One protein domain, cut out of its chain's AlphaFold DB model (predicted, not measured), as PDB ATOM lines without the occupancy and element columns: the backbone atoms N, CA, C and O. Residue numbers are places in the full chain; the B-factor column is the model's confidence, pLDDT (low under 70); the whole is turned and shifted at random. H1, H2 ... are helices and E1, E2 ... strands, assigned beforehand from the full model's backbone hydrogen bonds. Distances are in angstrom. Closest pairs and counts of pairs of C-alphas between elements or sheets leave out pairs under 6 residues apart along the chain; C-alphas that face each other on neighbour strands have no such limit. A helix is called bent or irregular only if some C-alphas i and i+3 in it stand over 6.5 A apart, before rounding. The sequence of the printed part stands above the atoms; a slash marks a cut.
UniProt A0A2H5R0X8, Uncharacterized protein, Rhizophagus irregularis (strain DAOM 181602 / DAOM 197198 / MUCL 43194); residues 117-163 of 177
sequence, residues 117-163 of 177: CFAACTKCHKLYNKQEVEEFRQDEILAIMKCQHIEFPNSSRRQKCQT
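What this domain is: This is residues 117 to 163 of the 177 residues of an uncharacterized protein of Rhizophagus irregularis (strain DAOM 181602 / DAOM 197198 / MUCL 43194) (UniProt A0A2H5R0X8). With little regular structure, this is a flat, loop-built domain: a small strand hairpin, E1 and E2, runs into the short helix H1, and a long stretch without named elements, residues 135 to 163, folds back on itself twice, near residues 139 and 155. The printed part has 47 residues, 11 of them in named elements, ordered E1, E2, H1; the class is mixed. It is loose, with a radius of gyration of the C-alphas of 12.1 A and spans of 35 by 26 by 14 A.

How they stand to each other: Strands E1, residues 118 to 120, and E2, residues 127 to 129, form an antiparallel hairpin at 142 degrees, with N 119 and O 128 2.9 A apart, within hydrogen-bond range. A tight link joins E2 to H1, residues 130 to 134, whose O i to N i+4 pair is within hydrogen-bond range. The closest C-alphas of E1 and H1, Phe 118 and Lys 130, are 4.9 A apart. Residues 137 to 138 pair antiparallel with 141 to 142, and 150 to 151 with 159 to 160.

Where its parts are: E1, 6.2 A long, begins at C-alpha 118 (12.228, -11.793, -12.054). E2 measures 7.0 A. H1, 6.3 A long, ends at C-alpha 134 (19.613, -3.891, -11.786).

The domain as a whole: The C-alphas farthest apart, Glu 140 and Ser 156, are 34.8 A apart. The printed part has no cut, and no printed residue is under 70 in pLDDT.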
ATOM      1  N   CYS A 117      13.256 -13.957 -16.177       85.44
ATOM      2  CA  CYS A 117      13.842 -13.853 -14.852       85.44
ATOM      3  C   CYS A 117      13.260 -12.635 -14.132       85.44
ATOM      4  O   CYS A 117      13.310 -11.521 -14.653       85.44
ATOM      5  N   PHE A 118      12.766 -12.845 -12.914       91.69
ATOM      6  CA  PHE A 118      12.228 -11.793 -12.054       91.69
ATOM      7  C   PHE A 118      13.016 -11.720 -10.750       91.69
ATOM      8  O   PHE A 118      13.495 -12.734 -10.242       91.69
ATOM      9  N   ALA A 119      13.120 -10.521 -10.190       92.06
ATOM     10  CA  ALA A 119      13.617 -10.326  -8.840       92.06
ATOM     11  C   ALA A 119      12.451 -10.479  -7.857       92.06
ATOM     12  O   ALA A 119      11.448  -9.774  -7.959       92.06
ATOM     13  N   ALA A 120      12.572 -11.396  -6.900       93.94
ATOM     14  CA  ALA A 120      11.568 -11.587  -5.861       93.94
ATOM     15  C   ALA A 120      11.959 -10.814  -4.598       93.94
ATOM     16  O   ALA A 120      13.078 -10.943  -4.098       93.94
ATOM     17  N   CYS A 121      11.025 -10.049  -4.032       93.81
ATOM     18  CA  CYS A 121      11.218  -9.504  -2.696       93.81
ATOM     19  C   CYS A 121      11.267 -10.646  -1.670       93.81
ATOM     20  O   CYS A 121      10.314 -11.411  -1.540       93.81
ATOM     21  N   THR A 122      12.334 -10.734  -0.881       93.50
ATOM     22  CA  THR A 122      12.505 -11.806   0.119       93.50
ATOM     23  C   THR A 122      11.521 -11.736   1.286       93.50
ATOM     24  O   THR A 122      11.351 -12.726   1.988       93.50
ATOM     25  N   LYS A 123      10.873 -10.581   1.496       92.81
ATOM     26  CA  LYS A 123       9.913 -10.362   2.588       92.81
ATOM     27  C   LYS A 123       8.459 -10.599   2.170       92.81
ATOM     28  O   LYS A 123       7.751 -11.302   2.872       92.81
ATOM     29  N   CYS A 124       8.027 -10.003   1.056       91.06
ATOM     30  CA  CYS A 124       6.621 -10.030   0.614       91.06
ATOM     31  C   CYS A 124       6.386 -10.853  -0.663       91.06
ATOM     32  O   CYS A 124       5.269 -10.922  -1.158       91.06
ATOM     33  N   HIS A 125       7.443 -11.424  -1.248       91.81
ATOM     34  CA  HIS A 125       7.404 -12.252  -2.461       91.81
ATOM     35  C   HIS A 125       6.844 -11.587  -3.731       91.81
ATOM     36  O   HIS A 125       6.754 -12.248  -4.764       91.81
ATOM     37  N   LYS A 126       6.562 -10.273  -3.720       92.19
ATOM     38  CA  LYS A 126       6.243  -9.527  -4.946       92.19
ATOM     39  C   LYS A 126       7.411  -9.609  -5.933       92.19
ATOM     40  O   LYS A 126       8.571  -9.397  -5.559       92.19
ATOM     41  N   LEU A 127       7.073  -9.920  -7.181       93.75
ATOM     42  CA  LEU A 127       8.002 -10.028  -8.300       93.75
ATOM     43  C   LEU A 127       8.202  -8.669  -8.978       93.75
ATOM     44  O   LEU A 127       7.255  -7.898  -9.134       93.75
ATOM     45  N   TYR A 128       9.434  -8.415  -9.405       92.50
ATOM     46  CA  TYR A 128       9.873  -7.225 -10.131       92.50
ATOM     47  C   TYR A 128      10.641  -7.633 -11.386       92.50
ATOM     48  O   TYR A 128      11.272  -8.695 -11.412       92.50
ATOM     49  N   ASN A 129      10.610  -6.792 -12.423       91.94
ATOM     50  CA  ASN A 129      11.453  -7.005 -13.591       91.94
ATOM     51  C   ASN A 129      12.925  -6.943 -13.157       91.94
ATOM     52  O   ASN A 129      13.337  -6.035 -12.434       91.94
ATOM     53  N   LYS A 130      13.716  -7.938 -13.568       90.94
ATOM     54  CA  LYS A 130      15.126  -8.025 -13.187       90.94
ATOM     55  C   LYS A 130      15.923  -6.798 -13.650       90.94
ATOM     56  O   LYS A 130      16.692  -6.259 -12.862       90.94
ATOM     57  N   GLN A 131      15.707  -6.345 -14.884       89.75
ATOM     58  CA  GLN A 131      16.428  -5.218 -15.470       89.75
ATOM     59  C   GLN A 131      16.111  -3.910 -14.739       89.75
ATOM     60  O   GLN A 131      17.022  -3.160 -14.410       89.75
ATOM     61  N   GLU A 132      14.843  -3.679 -14.385       91.06
ATOM     62  CA  GLU A 132      14.441  -2.500 -13.602       91.06
ATOM     63  C   GLU A 132      15.144  -2.434 -12.241       91.06
ATOM     64  O   GLU A 132      15.500  -1.351 -11.782       91.06
ATOM     65  N   VAL A 133      15.358  -3.584 -11.594       92.38
ATOM     66  CA  VAL A 133      16.057  -3.662 -10.303       92.38
ATOM     67  C   VAL A 133      17.564  -3.450 -10.459       92.38
ATOM     68  O   VAL A 133      18.175  -2.803  -9.608       92.38
ATOM     69  N   GLU A 134      18.172  -3.999 -11.513       91.06
ATOM     70  CA  GLU A 134      19.613  -3.891 -11.786       91.06
ATOM     71  C   GLU A 134      20.018  -2.487 -12.252       91.06
ATOM     72  O   GLU A 134      21.063  -1.975 -11.850       91.06
ATOM     73  N   GLU A 135      19.178  -1.847 -13.063       92.00
ATOM     74  CA  GLU A 135      19.426  -0.529 -13.652       92.00
ATOM     75  C   GLU A 135      18.811   0.616 -12.839       92.00
ATOM     76  O   GLU A 135      18.850   1.769 -13.272       92.00
ATOM     77  N   PHE A 136      18.253   0.327 -11.659       92.88
ATOM     78  CA  PHE A 136      17.598   1.328 -10.829       92.88
ATOM     79  C   PHE A 136      18.546   2.486 -10.489       92.88
ATOM     80  O   PHE A 136      19.639   2.294  -9.946       92.88
ATOM     81  N   ARG A 137      18.101   3.716 -10.775       91.06
ATOM     82  CA  ARG A 137      18.843   4.944 -10.478       91.06
ATOM     83  C   ARG A 137      18.060   5.857  -9.554       91.06
ATOM     84  O   ARG A 137      16.856   6.042  -9.717       91.06
ATOM     85  N   GLN A 138      18.776   6.472  -8.626       89.06
ATOM     86  CA  GLN A 138      18.289   7.568  -7.803       89.06
ATOM     87  C   GLN A 138      19.273   8.727  -7.949       89.06
ATOM     88  O   GLN A 138      20.474   8.532  -7.775       89.06
ATOM     89  N   ASP A 139      18.770   9.903  -8.333       88.56
ATOM     90  CA  ASP A 139      19.595  11.084  -8.627       88.56
ATOM     91  C   ASP A 139      20.713  10.779  -9.649       88.56
ATOM     92  O   ASP A 139      21.874  11.121  -9.457       88.56
ATOM     93  N   GLU A 140      20.351  10.057 -10.721       88.06
ATOM     94  CA  GLU A 140      21.232   9.580 -11.809       88.06
ATOM     95  C   GLU A 140      22.307   8.549 -11.415       88.06
ATOM     96  O   GLU A 140      22.999   8.012 -12.285       88.06
ATOM     97  N   ILE A 141      22.402   8.188 -10.134       88.69
ATOM     98  CA  ILE A 141      23.369   7.222  -9.607       88.69
ATOM     99  C   ILE A 141      22.696   5.855  -9.448       88.69
ATOM    100  O   ILE A 141      21.567   5.767  -8.966       88.69
ATOM    101  N   LEU A 142      23.394   4.776  -9.823       88.62
ATOM    102  CA  LEU A 142      22.937   3.407  -9.558       88.62
ATOM    103  C   LEU A 142      22.687   3.218  -8.059       88.62
ATOM    104  O   LEU A 142      23.588   3.402  -7.236       88.62
ATOM    105  N   ALA A 143      21.463   2.839  -7.718       90.44
ATOM    106  CA  ALA A 143      20.994   2.743  -6.348       90.44
ATOM    107  C   ALA A 143      20.344   1.382  -6.090       90.44
ATOM    108  O   ALA A 143      19.941   0.665  -7.001       90.44
ATOM    109  N   ILE A 144      20.222   1.020  -4.814       92.12
ATOM    110  CA  ILE A 144      19.517  -0.202  -4.426       92.12
ATOM    111  C   ILE A 144      18.016   0.082  -4.451       92.12
ATOM    112  O   ILE A 144      17.505   0.823  -3.605       92.12
ATOM    113  N   MET A 145      17.307  -0.536  -5.397       93.94
ATOM    114  CA  MET A 145      15.851  -0.461  -5.454       93.94
ATOM    115  C   MET A 145      15.237  -1.075  -4.193       93.94
ATOM    116  O   MET A 145      15.594  -2.180  -3.773       93.94
ATOM    117  N   LYS A 146      14.279  -0.371  -3.589       95.12
ATOM    118  CA  LYS A 146      13.485  -0.878  -2.464       95.12
ATOM    119  C   LYS A 146      12.132  -1.369  -2.950       95.12
ATOM    120  O   LYS A 146      11.508  -0.742  -3.804       95.12
ATOM    121  N   CYS A 147      11.646  -2.444  -2.342       94.31
ATOM    122  CA  CYS A 147      10.318  -2.972  -2.603       94.31
ATOM    123  C   CYS A 147       9.241  -1.915  -2.307       94.31
ATOM    124  O   CYS A 147       9.130  -1.395  -1.190       94.31
ATOM    125  N   GLN A 148       8.435  -1.615  -3.322       91.44
ATOM    126  CA  GLN A 148       7.353  -0.630  -3.254       91.44
ATOM    127  C   GLN A 148       5.983  -1.259  -2.965       91.44
ATOM    128  O   GLN A 148       4.997  -0.532  -2.866       91.44
ATOM    129  N   HIS A 149       5.919  -2.587  -2.820       92.56
ATOM    130  CA  HIS A 149       4.678  -3.298  -2.537       92.56
ATOM    131  C   HIS A 149       4.043  -2.804  -1.231       92.56
ATOM    132  O   HIS A 149       4.738  -2.529  -0.246       92.56
ATOM    133  N   ILE A 150       2.720  -2.667  -1.265       89.12
ATOM    134  CA  ILE A 150       1.893  -2.248  -0.142       89.12
ATOM    135  C   ILE A 150       1.087  -3.463   0.290       89.12
ATOM    136  O   ILE A 150       0.188  -3.885  -0.432       89.12
ATOM    137  N   GLU A 151       1.400  -3.969   1.474       85.31
ATOM    138  CA  GLU A 151       0.613  -5.015   2.119       85.31
ATOM    139  C   GLU A 151      -0.629  -4.378   2.752       85.31
ATOM    140  O   GLU A 151      -0.570  -3.296   3.351       85.31
ATOM    141  N   PHE A 152      -1.757  -5.058   2.606       83.06
ATOM    142  CA  PHE A 152      -3.085  -4.719   3.096       83.06
ATOM    143  C   PHE A 152      -3.534  -3.296   2.715       83.06
ATOM    144  O   PHE A 152      -3.774  -2.469   3.600       83.06
ATOM    145  N   PRO A 153      -3.682  -2.974   1.414       81.81
ATOM    146  CA  PRO A 153      -3.976  -1.618   0.938       81.81
ATOM    147  C   PRO A 153      -5.264  -1.019   1.523       81.81
ATOM    148  O   PRO A 153      -5.310   0.188   1.749       81.81
ATOM    149  N   ASN A 154      -6.256  -1.859   1.841       83.56
ATOM    150  CA  ASN A 154      -7.550  -1.448   2.406       83.56
ATOM    151  C   ASN A 154      -7.600  -1.519   3.944       83.56
ATOM    152  O   ASN A 154      -8.670  -1.405   4.541       83.56
ATOM    153  N   SER A 155      -6.465  -1.766   4.602       81.75
ATOM    154  CA  SER A 155      -6.368  -1.889   6.056       81.75
ATOM    155  C   SER A 155      -5.758  -0.640   6.682       81.75
ATOM    156  O   SER A 155      -4.850  -0.026   6.124       81.75
ATOM    157  N   SER A 156      -6.154  -0.321   7.916       80.50
ATOM    158  CA  SER A 156      -5.435   0.650   8.756       80.50
ATOM    159  C   SER A 156      -3.984   0.228   9.039       80.50
ATOM    160  O   SER A 156      -3.164   1.051   9.437       80.50
ATOM    161  N   ARG A 157      -3.648  -1.048   8.795       81.12
ATOM    162  CA  ARG A 157      -2.294  -1.614   8.885       81.12
ATOM    163  C   ARG A 157      -1.505  -1.539   7.574       81.12
ATOM    164  O   ARG A 157      -0.500  -2.233   7.455       81.12
ATOM    165  N   ARG A 158      -1.937  -0.727   6.604       83.44
ATOM    166  CA  ARG A 158      -1.240  -0.515   5.329       83.44
ATOM    167  C   ARG A 158       0.235  -0.166   5.559       83.44
ATOM    168  O   ARG A 158       0.544   0.886   6.116       83.44
ATOM    169  N   GLN A 159       1.146  -1.013   5.085       85.62
ATOM    170  CA  GLN A 159       2.590  -0.794   5.214       85.62
ATOM    171  C   GLN A 159       3.308  -1.039   3.887       85.62
ATOM    172  O   GLN A 159       3.002  -1.976   3.153       85.62
ATOM    173  N   LYS A 160       4.287  -0.181   3.576       90.31
ATOM    174  CA  LYS A 160       5.207  -0.413   2.456       90.31
ATOM    175  C   LYS A 160       6.282  -1.405   2.891       90.31
ATOM    176  O   LYS A 160       6.890  -1.218   3.942       90.31
ATOM    177  N   CYS A 161       6.571  -2.394   2.050       92.25
ATOM    178  CA  CYS A 161       7.554  -3.433   2.353       92.25
ATOM    179  C   CYS A 161       8.972  -2.868   2.579       92.25
ATOM    180  O   CYS A 161       9.594  -3.173   3.596       92.25
ATOM    181  N   GLN A 162       9.464  -2.018   1.665       93.62
ATOM    182  CA  GLN A 162      10.759  -1.315   1.734       93.62
ATOM    183  C   GLN A 162      12.021  -2.195   1.788       93.62
ATOM    184  O   GLN A 162      13.130  -1.658   1.830       93.62
ATOM    185  N   THR A 163      11.888  -3.520   1.732       95.69
ATOM    186  CA  THR A 163      13.025  -4.444   1.660       95.69
ATOM    187  C   THR A 163      13.870  -4.159   0.410       95.69
ATOM    188  O   THR A 163      13.292  -4.027  -0.675       95.69
TER     189      THR A 163